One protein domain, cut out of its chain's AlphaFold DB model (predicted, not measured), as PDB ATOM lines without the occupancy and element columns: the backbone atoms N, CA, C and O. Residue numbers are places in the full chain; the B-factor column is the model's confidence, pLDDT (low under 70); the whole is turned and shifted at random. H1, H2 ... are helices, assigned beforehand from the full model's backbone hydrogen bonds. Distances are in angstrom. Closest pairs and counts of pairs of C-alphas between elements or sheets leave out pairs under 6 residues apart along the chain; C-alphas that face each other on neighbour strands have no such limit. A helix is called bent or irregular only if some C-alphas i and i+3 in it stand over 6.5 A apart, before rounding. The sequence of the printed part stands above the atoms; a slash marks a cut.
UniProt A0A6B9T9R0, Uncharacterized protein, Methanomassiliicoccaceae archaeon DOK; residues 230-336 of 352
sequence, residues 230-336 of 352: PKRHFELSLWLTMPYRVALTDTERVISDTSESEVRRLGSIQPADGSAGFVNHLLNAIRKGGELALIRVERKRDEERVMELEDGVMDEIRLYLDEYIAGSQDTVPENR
ATOM      1  N   PRO A 230      49.454  45.233 -13.722       60.41
ATOM      2  CA  PRO A 230      48.118  44.844 -13.258       60.41
ATOM      3  C   PRO A 230      48.129  44.206 -11.864       60.41
ATOM      4  O   PRO A 230      47.194  44.406 -11.097       60.41
ATOM      5  N   LYS A 231      49.187  43.457 -11.510       66.62
ATOM      6  CA  LYS A 231      49.243  42.691 -10.254       66.62
ATOM      7  C   LYS A 231      49.121  43.585  -9.019       66.62
ATOM      8  O   LYS A 231      48.339  43.268  -8.135       66.62
ATOM      9  N   ARG A 232      49.808  44.733  -9.013       76.62
ATOM     10  CA  ARG A 232      49.776  45.673  -7.884       76.62
ATOM     11  C   ARG A 232      48.413  46.346  -7.720       76.62
ATOM     12  O   ARG A 232      48.005  46.574  -6.592       76.62
ATOM     13  N   HIS A 233      47.700  46.642  -8.811       79.38
ATOM     14  CA  HIS A 233      46.336  47.181  -8.731       79.38
ATOM     15  C   HIS A 233      45.363  46.157  -8.140       79.38
ATOM     16  O   HIS A 233      44.585  46.506  -7.264       79.38
ATOM     17  N   PHE A 234      45.436  44.890  -8.559       80.88
ATOM     18  CA  PHE A 234      44.596  43.840  -7.977       80.88
ATOM     19  C   PHE A 234      44.936  43.581  -6.507       80.88
ATOM     20  O   PHE A 234      44.036  43.559  -5.678       80.88
ATOM     21  N   GLU A 235      46.223  43.445  -6.173       83.81
ATOM     22  CA  GLU A 235      46.680  43.292  -4.785       83.81
ATOM     23  C   GLU A 235      46.207  44.469  -3.921       83.81
ATOM     24  O   GLU A 235      45.654  44.253  -2.848       83.81
ATOM     25  N   LEU A 236      46.341  45.705  -4.414       87.56
ATOM     26  CA  LEU A 236      45.864  46.894  -3.712       87.56
ATOM     27  C   LEU A 236      44.340  46.898  -3.551       87.56
ATOM     28  O   LEU A 236      43.868  47.158  -2.455       87.56
ATOM     29  N   SER A 237      43.567  46.586  -4.596       87.12
ATOM     30  CA  SER A 237      42.102  46.488  -4.496       87.12
ATOM     31  C   SER A 237      41.671  45.450  -3.463       87.12
ATOM     32  O   SER A 237      40.787  45.728  -2.660       87.12
ATOM     33  N   LEU A 238      42.310  44.278  -3.440       87.62
ATOM     34  CA  LEU A 238      42.005  43.235  -2.462       87.62
ATOM     35  C   LEU A 238      42.296  43.704  -1.033       87.62
ATOM     36  O   LEU A 238      41.438  43.544  -0.165       87.62
ATOM     37  N   TRP A 239      43.440  44.354  -0.799       90.69
ATOM     38  CA  TRP A 239      43.754  44.923   0.514       90.69
ATOM     39  C   TRP A 239      42.809  46.056   0.913       90.69
ATOM     40  O   TRP A 239      42.341  46.078   2.046       90.69
ATOM     41  N   LEU A 240      42.458  46.948  -0.019       91.75
ATOM     42  CA  LEU A 240      41.473  48.007   0.215       91.75
ATOM     43  C   LEU A 240      40.090  47.442   0.566       91.75
ATOM     44  O   LEU A 240      39.318  48.132   1.225       91.75
ATOM     45  N   THR A 241      39.778  46.200   0.166       93.62
ATOM     46  CA  THR A 241      38.528  45.536   0.563       93.62
ATOM     47  C   THR A 241      38.542  44.822   1.897       93.62
ATOM     48  O   THR A 241      37.469  44.461   2.373       93.62
ATOM     49  N   MET A 242      39.709  44.625   2.511       94.56
ATOM     50  CA  MET A 242      39.818  43.922   3.789       94.56
ATOM     51  C   MET A 242      38.851  44.466   4.860       94.56
ATOM     52  O   MET A 242      38.040  43.667   5.334       94.56
ATOM     53  N   PRO A 243      38.819  45.779   5.181       95.19
ATOM     54  CA  PRO A 243      37.915  46.286   6.216       95.19
ATOM     55  C   PRO A 243      36.438  46.047   5.878       95.19
ATOM     56  O   PRO A 243      35.656  45.728   6.766       95.19
ATOM     57  N   TYR A 244      36.049  46.128   4.598       95.62
ATOM     58  CA  TYR A 244      34.665  45.863   4.195       95.62
ATOM     59  C   TYR A 244      34.286  44.394   4.359       95.62
ATOM     60  O   TYR A 244      33.160  44.113   4.745       95.62
ATOM     61  N   ARG A 245      35.204  43.460   4.082       96.19
ATOM     62  CA  ARG A 245      34.948  42.021   4.250       96.19
ATOM     63  C   ARG A 245      34.786  41.649   5.711       96.19
ATOM     64  O   ARG A 245      33.838  40.948   6.038       96.19
ATOM     65  N   VAL A 246      35.683  42.134   6.566       96.06
ATOM     66  CA  VAL A 246      35.598  41.892   8.011       96.06
ATOM     67  C   VAL A 246      34.291  42.466   8.552       96.06
ATOM     68  O   VAL A 246      33.512  41.738   9.160       96.06
ATOM     69  N   ALA A 247      33.997  43.734   8.245       96.19
ATOM     70  CA  ALA A 247      32.762  44.375   8.683       96.19
ATOM     71  C   ALA A 247      31.517  43.656   8.149       96.19
ATOM     72  O   ALA A 247      30.554  43.496   8.891       96.19
ATOM     73  N   LEU A 248      31.529  43.191   6.895       96.88
ATOM     74  CA  LEU A 248      30.432  42.429   6.300       96.88
ATOM     75  C   LEU A 248      30.194  41.111   7.044       96.88
ATOM     76  O   LEU A 248      29.069  40.865   7.464       96.88
ATOM     77  N   THR A 249      31.236  40.298   7.239       96.25
ATOM     78  CA  THR A 249      31.130  39.007   7.936       96.25
ATOM     79  C   THR A 249      30.630  39.181   9.368       96.25
ATOM     80  O   THR A 249      29.720  38.469   9.795       96.25
ATOM     81  N   ASP A 250      31.171  40.150  10.106       95.25
ATOM     82  CA  ASP A 250      30.751  40.381  11.486       95.25
ATOM     83  C   ASP A 250      29.336  40.970  11.559       95.25
ATOM     84  O   ASP A 250      28.555  40.576  12.425       95.25
ATOM     85  N   THR A 251      28.958  41.830  10.610       94.94
ATOM     86  CA  THR A 251      27.586  42.344  10.485       94.94
ATOM     87  C   THR A 251      26.589  41.222  10.180       94.94
ATOM     88  O   THR A 251      25.521  41.166  10.784       94.94
ATOM     89  N   GLU A 252      26.917  40.306   9.264       94.50
ATOM     90  CA  GLU A 252      26.076  39.146   8.934       94.50
ATOM     91  C   GLU A 252      25.873  38.230  10.139       94.50
ATOM     92  O   GLU A 252      24.754  37.775  10.385       94.50
ATOM     93  N   ARG A 253      26.933  38.001  10.921       93.50
ATOM     94  CA  ARG A 253      26.855  37.267  12.184       93.50
ATOM     95  C   ARG A 253      25.935  37.972  13.178       93.50
ATOM     96  O   ARG A 253      24.995  37.356  13.662       93.50
ATOM     97  N   VAL A 254      26.139  39.267  13.413       93.50
ATOM     98  CA  VAL A 254      25.321  40.061  14.346       93.50
ATOM     99  C   VAL A 254      23.843  40.082  13.946       93.50
ATOM    100  O   VAL A 254      22.981  39.905  14.805       93.50
ATOM    101  N   ILE A 255      23.532  40.233  12.653       92.81
ATOM    102  CA  ILE A 255      22.156  40.161  12.129       92.81
ATOM    103  C   ILE A 255      21.578  38.741  12.224       92.81
ATOM    104  O   ILE A 255      20.367  38.586  12.266       92.81
ATOM    105  N   SER A 256      22.404  37.694  12.225       91.50
ATOM    106  CA  SER A 256      21.923  36.316  12.400       91.50
ATOM    107  C   SER A 256      21.649  35.994  13.872       91.50
ATOM    108  O   SER A 256      20.680  35.302  14.181       91.50
ATOM    109  N   ASP A 257      22.484  36.518  14.771       94.00
ATOM    110  CA  ASP A 257      22.373  36.341  16.222       94.00
ATOM    111  C   ASP A 257      21.276  37.240  16.836       94.00
ATOM    112  O   ASP A 257      20.734  36.935  17.899       94.00
ATOM    113  N   THR A 258      20.917  38.332  16.152       91.12
ATOM    114  CA  THR A 258      19.878  39.301  16.545       91.12
ATOM    115  C   THR A 258      18.673  39.178  15.613       91.12
ATOM    116  O   THR A 258      18.841  39.062  14.410       91.12
ATOM    117  N   SER A 259      17.426  39.242  16.092       89.44
ATOM    118  CA  SER A 259      16.285  39.194  15.161       89.44
ATOM    119  C   SER A 259      16.262  40.418  14.231       89.44
ATOM    120  O   SER A 259      16.509  41.541  14.664       89.44
ATOM    121  N   GLU A 260      15.883  40.239  12.960       89.69
ATOM    122  CA  GLU A 260      15.810  41.347  11.987       89.69
ATOM    123  C   GLU A 260      14.914  42.501  12.479       89.69
ATOM    124  O   GLU A 260      15.221  43.675  12.280       89.69
ATOM    125  N   SER A 261      13.825  42.176  13.183       91.56
ATOM    126  CA  SER A 261      12.941  43.160  13.816       91.56
ATOM    127  C   SER A 261      13.658  44.032  14.846       91.56
ATOM    128  O   SER A 261      13.379  45.226  14.931       91.56
ATOM    129  N   GLU A 262      14.578  43.450  15.613       94.69
ATOM    130  CA  GLU A 262      15.342  44.154  16.636       94.69
ATOM    131  C   GLU A 262      16.430  45.013  15.997       94.69
ATOM    132  O   GLU A 262      16.577  46.176  16.359       94.69
ATOM    133  N   VAL A 263      17.102  44.507  14.959       93.69
ATOM    134  CA  VAL A 263      18.053  45.298  14.164       93.69
ATOM    135  C   VAL A 263      17.375  46.538  13.579       93.69
ATOM    136  O   VAL A 263      17.918  47.637  13.689       93.69
ATOM    137  N   ARG A 264      16.167  46.395  13.016       91.94
ATOM    138  CA  ARG A 264      15.389  47.530  12.488       91.94
ATOM    139  C   ARG A 264      14.941  48.495  13.585       91.94
ATOM    140  O   ARG A 264      14.938  49.704  13.363       91.94
ATOM    141  N   ARG A 265      14.569  47.982  14.764       94.56
ATOM    142  CA  ARG A 265      14.228  48.810  15.932       94.56
ATOM    143  C   ARG A 265      15.434  49.618  16.412       94.56
ATOM    144  O   ARG A 265      15.276  50.787  16.737       94.56
ATOM    145  N   LEU A 266      16.620  49.014  16.457       94.88
ATOM    146  CA  LEU A 266      17.858  49.707  16.810       94.88
ATOM    147  C   LEU A 266      18.191  50.782  15.772       94.88
ATOM    148  O   LEU A 266      18.454  51.914  16.151       94.88
ATOM    149  N   GLY A 267      18.075  50.482  14.478       91.25
ATOM    150  CA  GLY A 267      18.311  51.466  13.418       91.25
ATOM    151  C   GLY A 267      17.365  52.670  13.486       91.25
ATOM    152  O   GLY A 267      17.785  53.796  13.239       91.25
ATOM    153  N   SER A 268      16.100  52.471  13.882       90.25
ATOM    154  CA  SER A 268      15.109  53.558  13.946       90.25
ATOM    155  C   SER A 268      15.295  54.530  15.115       90.25
ATOM    156  O   SER A 268      14.731  55.624  15.082       90.25
ATOM    157  N   ILE A 269      16.076  54.158  16.134       91.38
ATOM    158  CA  ILE A 269      16.397  55.033  17.273       91.38
ATOM    159  C   ILE A 269      17.715  55.797  17.090       91.38
ATOM    160  O   ILE A 269      18.060  56.610  17.947       91.38
ATOM    161  N   GLN A 270      18.455  55.529  16.014       90.81
ATOM    162  CA  GLN A 270      19.725  56.186  15.720       90.81
ATOM    163  C   GLN A 270      19.515  57.556  15.054       90.81
ATOM    164  O   GLN A 270      18.544  57.753  14.315       90.81
ATOM    165  N   PRO A 271      20.435  58.516  15.255       87.88
ATOM    166  CA  PRO A 271      20.373  59.801  14.574       87.88
ATOM    167  C   PRO A 271      20.705  59.643  13.081       87.88
ATOM    168  O   PRO A 271      21.802  59.239  12.703       87.88
ATOM    169  N   ALA A 272      19.761  60.016  12.214       83.19
ATOM    170  CA  ALA A 272      19.911  59.956  10.755       83.19
ATOM    171  C   ALA A 272      20.554  61.223  10.141       83.19
ATOM    172  O   ALA A 272      20.494  61.434   8.933       83.19
ATOM    173  N   ASP A 273      21.153  62.100  10.953       85.25
ATOM    174  CA  ASP A 273      21.752  63.380  10.529       85.25
ATOM    175  C   ASP A 273      23.263  63.290  10.232       85.25
ATOM    176  O   ASP A 273      23.926  64.319  10.064       85.25
ATOM    177  N   GLY A 274      23.812  62.070  10.176       84.88
ATOM    178  CA  GLY A 274      25.242  61.804  10.007       84.88
ATOM    179  C   GLY A 274      26.031  61.686  11.311       84.88
ATOM    180  O   GLY A 274      27.195  61.298  11.270       84.88
ATOM    181  N   SER A 275      25.433  62.013  12.463       89.00
ATOM    182  CA  SER A 275      26.164  62.097  13.734       89.00
ATOM    183  C   SER A 275      26.250  60.793  14.526       89.00
ATOM    184  O   SER A 275      26.874  60.801  15.581       89.00
ATOM    185  N   ALA A 276      25.668  59.686  14.054       89.25
ATOM    186  CA  ALA A 276      25.669  58.418  14.787       89.25
ATOM    187  C   ALA A 276      27.099  57.944  15.108       89.25
ATOM    188  O   ALA A 276      27.908  57.716  14.201       89.25
ATOM    189  N   GLY A 277      27.405  57.799  16.403       89.69
ATOM    190  CA  GLY A 277      28.746  57.485  16.901       89.69
ATOM    191  C   GLY A 277      29.283  56.161  16.374       89.69
ATOM    192  O   GLY A 277      30.393  56.122  15.846       89.69
ATOM    193  N   PHE A 278      28.450  55.119  16.374       92.88
ATOM    194  CA  PHE A 278      28.866  53.791  15.930       92.88
ATOM    195  C   PHE A 278      29.406  53.808  14.487       92.88
ATOM    196  O   PHE A 278      30.472  53.257  14.211       92.88
ATOM    197  N   VAL A 279      28.760  54.527  13.554       91.62
ATOM    198  CA  VAL A 279      29.208  54.607  12.146       91.62
ATOM    199  C   VAL A 279      30.595  55.249  12.022       91.62
ATOM    200  O   VAL A 279      31.361  54.896  11.121       91.62
ATOM    201  N   ASN A 280      30.970  56.147  12.938       91.25
ATOM    202  CA  ASN A 280      32.303  56.745  12.962       91.25
ATOM    203  C   ASN A 280      33.402  55.685  13.161       91.25
ATOM    204  O   ASN A 280      34.455  55.778  12.528       91.25
ATOM    205  N   HIS A 281      33.140  54.647  13.959       95.19
ATOM    206  CA  HIS A 281      34.053  53.516  14.118       95.19
ATOM    207  C   HIS A 281      34.240  52.746  12.806       95.19
ATOM    208  O   HIS A 281      35.373  52.507  12.384       95.19
ATOM    209  N   LEU A 282      33.163  52.476  12.059       94.62
ATOM    210  CA  LEU A 282      33.274  51.863  10.730       94.62
ATOM    211  C   LEU A 282      34.114  52.724   9.769       94.62
ATOM    212  O   LEU A 282      34.986  52.209   9.065       94.62
ATOM    213  N   LEU A 283      33.901  54.043   9.749       92.94
ATOM    214  CA  LEU A 283      34.696  54.955   8.918       92.94
ATOM    215  C   LEU A 283      36.177  54.980   9.329       92.94
ATOM    216  O   LEU A 283      37.057  55.013   8.462       92.94
ATOM    217  N   ASN A 284      36.471  54.920  10.630       95.06
ATOM    218  CA  ASN A 284      37.836  54.813  11.145       95.06
ATOM    219  C   ASN A 284      38.496  53.494  10.744       95.06
ATOM    220  O   ASN A 284      39.641  53.517  10.286       95.06
ATOM    221  N   ALA A 285      37.780  52.372  10.835       96.56
ATOM    222  CA  ALA A 285      38.251  51.075  10.360       96.56
ATOM    223  C   ALA A 285      38.603  51.124   8.866       96.56
ATOM    224  O   ALA A 285      39.674  50.681   8.454       96.56
ATOM    225  N   ILE A 286      37.746  51.734   8.043       94.75
ATOM    226  CA  ILE A 286      37.986  51.891   6.601       94.75
ATOM    227  C   ILE A 286      39.223  52.760   6.340       94.75
ATOM    228  O   ILE A 286      40.043  52.420   5.484       94.75
ATOM    229  N   ARG A 287      39.397  53.859   7.083       94.75
ATOM    230  CA  ARG A 287      40.575  54.732   6.968       94.75
ATOM    231  C   ARG A 287      41.864  53.991   7.330       94.75
ATOM    232  O   ARG A 287      42.795  53.993   6.523       94.75
ATOM    233  N   LYS A 288      41.896  53.312   8.483       95.81
ATOM    234  CA  LYS A 288      43.035  52.483   8.921       95.81
ATOM    235  C   LYS A 288      43.324  51.360   7.919       95.81
ATOM    236  O   LYS A 288      44.474  51.149   7.549       95.81
ATOM    237  N   GLY A 289      42.288  50.700   7.400       94.94
ATOM    238  CA  GLY A 289      42.413  49.668   6.368       94.94
ATOM    239  C   GLY A 289      42.979  50.206   5.050       94.94
ATOM    240  O   GLY A 289      43.756  49.524   4.386       94.94
ATOM    241  N   GLY A 290      42.660  51.454   4.695       92.88
ATOM    242  CA  GLY A 290      43.271  52.162   3.571       92.88
ATOM    243  C   GLY A 290      44.771  52.404   3.758       92.88
ATOM    244  O   GLY A 290      45.552  52.139   2.843       92.88
ATOM    245  N   GLU A 291      45.183  52.859   4.945       93.56
ATOM    246  CA  GLU A 291      46.600  53.021   5.310       93.56
ATOM    247  C   GLU A 291      47.339  51.674   5.274       93.56
ATOM    248  O   GLU A 291      48.382  51.544   4.628       93.56
ATOM    249  N   LEU A 292      46.748  50.643   5.879       93.25
ATOM    250  CA  LEU A 292      47.273  49.280   5.884       93.25
ATOM    251  C   LEU A 292      47.454  48.731   4.465       93.25
ATOM    252  O   LEU A 292      48.487  48.134   4.154       93.25
ATOM    253  N   ALA A 293      46.473  48.948   3.586       91.94
ATOM    254  CA  ALA A 293      46.529  48.485   2.207       91.94
ATOM    255  C   ALA A 293      47.710  49.089   1.443       91.94
ATOM    256  O   ALA A 293      48.355  48.383   0.665       91.94
ATOM    257  N   LEU A 294      48.027  50.367   1.684       89.69
ATOM    258  CA  LEU A 294      49.183  51.028   1.082       89.69
ATOM    259  C   LEU A 294      50.495  50.406   1.569       89.69
ATOM    260  O   LEU A 294      51.320  50.037   0.734       89.69
ATOM    261  N   ILE A 295      50.650  50.198   2.880       89.88
ATOM    262  CA  ILE A 295      51.852  49.574   3.460       89.88
ATOM    263  C   ILE A 295      52.026  48.143   2.932       89.88
ATOM    264  O   ILE A 295      53.122  47.742   2.541       89.88
ATOM    265  N   ARG A 296      50.943  47.361   2.833       86.94
ATOM    266  CA  ARG A 296      51.012  45.962   2.374       86.94
ATOM    267  C   ARG A 296      51.405  45.797   0.909       86.94
ATOM    268  O   ARG A 296      51.917  44.738   0.548       86.94
ATOM    269  N   VAL A 297      51.213  46.820   0.073       85.50
ATOM    270  CA  VAL A 297      51.674  46.814  -1.328       85.50
ATOM    271  C   VAL A 297      53.029  47.500  -1.531       85.50
ATOM    272  O   VAL A 297      53.472  47.669  -2.679       85.50
ATOM    273  N   GLU A 298      53.692  47.931  -0.457       84.50
ATOM    274  CA  GLU A 298      55.066  48.431  -0.485       84.50
ATOM    275  C   GLU A 298      56.096  47.298  -0.393       84.50
ATOM    276  O   GLU A 298      55.834  46.198   0.089       84.50
ATOM    277  N   ARG A 299      57.304  47.549  -0.918       72.44
ATOM    278  CA  ARG A 299      58.373  46.535  -0.982       72.44
ATOM    279  C   ARG A 299      59.078  46.309   0.355       72.44
ATOM    280  O   ARG A 299      59.617  45.228   0.564       72.44
ATOM    281  N   LYS A 300      59.133  47.329   1.213       79.94
ATOM    282  CA  LYS A 300      59.686  47.258   2.567       79.94
ATOM    283  C   LYS A 300      58.540  47.546   3.519       79.94
ATOM    284  O   LYS A 300      58.023  48.655   3.496       79.94
ATOM    285  N   ARG A 301      58.129  46.530   4.268       82.69
ATOM    286  CA  ARG A 301      56.987  46.603   5.172       82.69
ATOM    287  C   ARG A 301      57.489  46.855   6.580       82.69
ATOM    288  O   ARG A 301      58.427  46.198   7.025       82.69
ATOM    289  N   ASP A 302      56.869  47.821   7.234       88.69
ATOM    290  CA  ASP A 302      56.960  47.986   8.673       88.69
ATOM    291  C   ASP A 302      55.964  47.003   9.304       88.69
ATOM    292  O   ASP A 302      54.762  47.259   9.330       88.69
ATOM    293  N   GLU A 303      56.452  45.823   9.692       90.94
ATOM    294  CA  GLU A 303      55.598  44.747  10.212       90.94
ATOM    295  C   GLU A 303      54.962  45.121  11.563       90.94
ATOM    296  O   GLU A 303      53.847  44.690  11.844       90.94
ATOM    297  N   GLU A 304      55.615  45.966  12.370       91.44
ATOM    298  CA  GLU A 304      55.047  46.473  13.626       91.44
ATOM    299  C   GLU A 304      53.842  47.371  13.339       91.44
ATOM    300  O   GLU A 304      52.747  47.131  13.853       91.44
ATOM    301  N   ARG A 305      54.001  48.330  12.418       92.75
ATOM    302  CA  ARG A 305      52.898  49.197  11.983       92.75
ATOM    303  C   ARG A 305      51.770  48.423  11.298       92.75
ATOM    304  O   ARG A 305      50.608  48.812  11.407       92.75
ATOM    305  N   VAL A 306      52.090  47.350  10.572       92.31
ATOM    306  CA  VAL A 306      51.089  46.463   9.957       92.31
ATOM    307  C   VAL A 306      50.221  45.801  11.023       92.31
ATOM    308  O   VAL A 306      49.001  45.865  10.890       92.31
ATOM    309  N   MET A 307      50.823  45.207  12.058       93.56
ATOM    310  CA  MET A 307      50.073  44.571  13.149       93.56
ATOM    311  C   MET A 307      49.209  45.592  13.896       93.56
ATOM    312  O   MET A 307      48.019  45.360  14.075       93.56
ATOM    313  N   GLU A 308      49.768  46.760  14.231       95.62
ATOM    314  CA  GLU A 308      49.034  47.840  14.907       95.62
ATOM    315  C   GLU A 308      47.792  48.282  14.115       95.62
ATOM    316  O   GLU A 308      46.711  48.474  14.673       95.62
ATOM    317  N   LEU A 309      47.928  48.443  12.795       95.38
ATOM    318  CA  LEU A 309      46.811  48.826  11.937       95.38
ATOM    319  C   LEU A 309      45.797  47.697  11.758       95.38
ATOM    320  O   LEU A 309      44.609  47.992  11.670       95.38
ATOM    321  N   GLU A 310      46.226  46.436  11.681       95.00
ATOM    322  CA  GLU A 310      45.310  45.293  11.617       95.00
ATOM    323  C   GLU A 310      44.464  45.193  12.882       95.00
ATOM    324  O   GLU A 310      43.236  45.207  12.778       95.00
ATOM    325  N   ASP A 311      45.095  45.193  14.055       96.25
ATOM    326  CA  ASP A 311      44.395  45.184  15.340       96.25
ATOM    327  C   ASP A 311      43.463  46.397  15.443       96.25
ATOM    328  O   ASP A 311      42.271  46.265  15.717       96.25
ATOM    329  N   GLY A 312      43.967  47.577  15.071       97.00
ATOM    330  CA  GLY A 312      43.189  48.806  15.058       97.00
ATOM    331  C   GLY A 312      42.016  48.814  14.073       97.00
ATOM    332  O   GLY A 312      41.086  49.587  14.295       97.00
ATOM    333  N   VAL A 313      42.032  48.025  12.993       97.06
ATOM    334  CA  VAL A 313      40.870  47.831  12.102       97.06
ATOM    335  C   VAL A 313      39.851  46.911  12.768       97.06
ATOM    336  O   VAL A 313      38.666  47.241  12.781       97.06
ATOM    337  N   MET A 314      40.303  45.785  13.325       97.31
ATOM    338  CA  MET A 314      39.424  44.806  13.971       97.31
ATOM    339  C   MET A 314      38.711  45.412  15.184       97.31
ATOM    340  O   MET A 314      37.513  45.203  15.353       97.31
ATOM    341  N   ASP A 315      39.416  46.198  15.995       97.69
ATOM    342  CA  ASP A 315      38.852  46.831  17.188       97.69
ATOM    343  C   ASP A 315      37.785  47.874  16.846       97.69
ATOM    344  O   ASP A 315      36.731  47.903  17.472       97.69
ATOM    345  N   GLU A 316      37.994  48.684  15.806       98.06
ATOM    346  CA  GLU A 316      36.986  49.653  15.358       98.06
ATOM    347  C   GLU A 316      35.744  48.956  14.781       98.06
ATOM    348  O   GLU A 316      34.626  49.404  15.006       98.06
ATOM    349  N   ILE A 317      35.903  47.834  14.070       97.62
ATOM    350  CA  ILE A 317      34.752  47.060  13.572       97.62
ATOM    351  C   ILE A 317      33.965  46.436  14.730       97.62
ATOM    352  O   ILE A 317      32.734  46.417  14.685       97.62
ATOM    353  N   ARG A 318      34.648  45.968  15.782       97.06
ATOM    354  CA  ARG A 318      33.987  45.488  17.005       97.06
ATOM    355  C   ARG A 318      33.203  46.604  17.679       97.06
ATOM    356  O   ARG A 318      32.014  46.427  17.903       97.06
ATOM    357  N   LEU A 319      33.822  47.766  17.907       96.69
ATOM    358  CA  LEU A 319      33.152  48.928  18.505       96.69
ATOM    359  C   LEU A 319      31.932  49.373  17.689       96.69
ATOM    360  O   LEU A 319      30.867  49.589  18.257       96.69
ATOM    361  N   TYR A 320      32.053  49.419  16.359       96.00
ATOM    362  CA  TYR A 320      30.941  49.705  15.447       96.00
ATOM    363  C   TYR A 320      29.718  48.805  15.699       96.00
ATOM    364  O   TYR A 320      28.588  49.291  15.701       96.00
ATOM    365  N   LEU A 321      29.924  47.504  15.915       96.50
ATOM    366  CA  LEU A 321      28.834  46.547  16.123       96.50
ATOM    367  C   LEU A 321      28.355  46.496  17.577       96.50
ATOM    368  O   LEU A 321      27.149  46.427  17.813       96.50
ATOM    369  N   ASP A 322      29.276  46.554  18.538       95.75
ATOM    370  CA  ASP A 322      28.969  46.504  19.966       95.75
ATOM    371  C   ASP A 322      28.146  47.728  20.389       95.75
ATOM    372  O   ASP A 322      27.127  47.577  21.066       95.75
ATOM    373  N   GLU A 323      28.516  48.931  19.936       95.31
ATOM    374  CA  GLU A 323      27.744  50.150  20.202       95.31
ATOM    375  C   GLU A 323      26.357  50.106  19.555       95.31
ATOM    376  O   GLU A 323      25.372  50.512  20.179       95.31
ATOM    377  N   TYR A 324      26.263  49.574  18.330       94.88
ATOM    378  CA  TYR A 324      24.986  49.425  17.637       94.88
ATOM    379  C   TYR A 324      24.037  48.495  18.399       94.88
ATOM    380  O   TYR A 324      22.884  48.848  18.651       94.88
ATOM    381  N   ILE A 325      24.521  47.317  18.807       95.69
ATOM    382  CA  ILE A 325      23.722  46.311  19.522       95.69
ATOM    383  C   ILE A 325      23.401  46.735  20.953       95.69
ATOM    384  O   ILE A 325      22.309  46.445  21.444       95.69
ATOM    385  N   ALA A 326      24.288  47.488  21.603       94.81
ATOM    386  CA  ALA A 326      23.985  48.136  22.874       94.81
ATOM    387  C   ALA A 326      22.886  49.211  22.749       94.81
ATOM    388  O   ALA A 326      22.362  49.671  23.766       94.81
ATOM    389  N   GLY A 327      22.531  49.618  21.524       92.12
ATOM    390  CA  GLY A 327      21.592  50.702  21.269       92.12
ATOM    391  C   GLY A 327      22.137  52.055  21.709       92.12
ATOM    392  O   GLY A 327      21.348  52.912  22.112       92.12
ATOM    393  N   SER A 328      23.464  52.243  21.664       92.56
ATOM    394  CA  SER A 328      24.076  53.536  21.975       92.56
ATOM    395  C   SER A 328      23.518  54.606  21.040       92.56
ATOM    396  O   SER A 328      23.394  54.392  19.834       92.56
ATOM    397  N   GLN A 329      23.170  55.757  21.610       89.50
ATOM    398  CA  GLN A 329      22.750  56.956  20.880       89.50
ATOM    399  C   GLN A 329      23.820  58.050  20.955       89.50
ATOM    400  O   GLN A 329      23.518  59.230  20.765       89.50
ATOM    401  N   ASP A 330      25.060  57.669  21.271       92.12
ATOM    402  CA  ASP A 330      26.175  58.600  21.294       92.12
ATOM    403  C   ASP A 330      26.339  59.263  19.925       92.12
ATOM    404  O   ASP A 330      26.138  58.659  18.865       92.12
ATOM    405  N   THR A 331      26.684  60.550  19.956       89.69
ATOM    406  CA  THR A 331      26.782  61.375  18.752       89.69
ATOM    407  C   THR A 331      28.168  61.975  18.604       89.69
ATOM    408  O   THR A 331      28.813  62.331  19.588       89.69
ATOM    409  N   VAL A 332      28.595  62.130  17.353       86.56
ATOM    410  CA  VAL A 332      29.772  62.898  16.938       86.56
ATOM    411  C   VAL A 332      29.258  64.134  16.190       86.56
ATOM    412  O   VAL A 332      28.990  64.055  14.986       86.56
ATOM    413  N   PRO A 333      29.033  65.272  16.877       83.12
ATOM    414  CA  PRO A 333      28.385  66.447  16.290       83.12
ATOM    415  C   PRO A 333      29.109  67.010  15.065       83.12
ATOM    416  O   PRO A 333      28.470  67.569  14.174       83.12
ATOM    417  N   GLU A 334      30.429  66.840  14.994       79.06
ATOM    418  CA  GLU A 334      31.274  67.269  13.880       79.06
ATOM    419  C   GLU A 334      30.936  66.550  12.566       79.06
ATOM    420  O   GLU A 334      31.203  67.087  11.491       79.06
ATOM    421  N   ASN A 335      30.315  65.368  12.642       81.00
ATOM    422  CA  ASN A 335      29.908  64.570  11.486       81.00
ATOM    423  C   ASN A 335      28.510  64.929  10.962       81.00
ATOM    424  O   ASN A 335      28.055  64.327   9.989       81.00
ATOM    425  N   ARG A 336      27.809  65.900  11.566       81.31
ATOM    426  CA  ARG A 336      26.500  66.337  11.064       81.31
ATOM    427  C   ARG A 336      26.608  66.853   9.637       81.31
ATOM    428  O   ARG A 336      27.394  67.749   9.335       81.31
TER     429      ARG A 336
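AT A GLANCE: This is residues 230 to 336 of the 352 residues of an uncharacterized protein of Methanomassiliicoccaceae archaeon DOK (UniProt A0A6B9T9R0). A long bent helix, H1, runs over a helical hairpin of H3 and H4, and short H2 crosses one end. The second arm, H1b, joins H3 and H4 in an up-and-down bundle of three, each running against the one before, while the first arm, H1a, angles away along H3. The printed part has 107 residues with four named helices, H1 to H4 in order, and no named strand; it is all helix. It is only just loose, close to compact, with a radius of gyration of the C-alphas of 15.7 A and spans of 47 by 32 by 25 A.

IN THESE COORDINATES: Find C-alpha 230 at (48.118, 44.844, -13.258), where H1, residues 230 to 257, begins. By its hydrogen bonds it was assigned as one helix, but it is bent: C-alphas 240 and 243 are 7.2 A apart. Its arms are H1a, residues 230 to 240, 15.4 A, and H1b, residues 243 to 257, 21.0 A, at a steep tilt of 41 degrees. Next come H2, residues 260 to 268, 12.4 A, and H3, residues 277 to 296, 29.0 A. H4, residues 303 to 325, 33.2 A, ends at C-alpha 325 (23.722, 46.311, 19.522).

HOW THE PARTS SIT: Look first at the hairpin: H3 and H4 touch, closest at the C-alphas of Ala 285 and Val 313, 4.5 A, opposite ways at a shallow tilt of 20 degrees. H1b touches H4, closest at the C-alphas of Ala 247 and Ile 317, 5.9 A. H1a touches H3, closest at the C-alphas of Trp 239 and Ala 293, 4.8 A. H2 only just touches H4, with 3 pairs of C-alphas within 8 A, the closest those of Leu 266 and Tyr 324, 7.2 A. Every O i to N i+4 pair is within hydrogen-bond range in H1a, H1b and H2, against 14 of 16 in H3 and 17 of 19 in H4.

THE WHOLE: The two farthest C-alphas, Ser 261 and Lys 300, are 48.3 A apart. The printed part has no cut and no long link; residues 230 to 231 have pLDDT under 70.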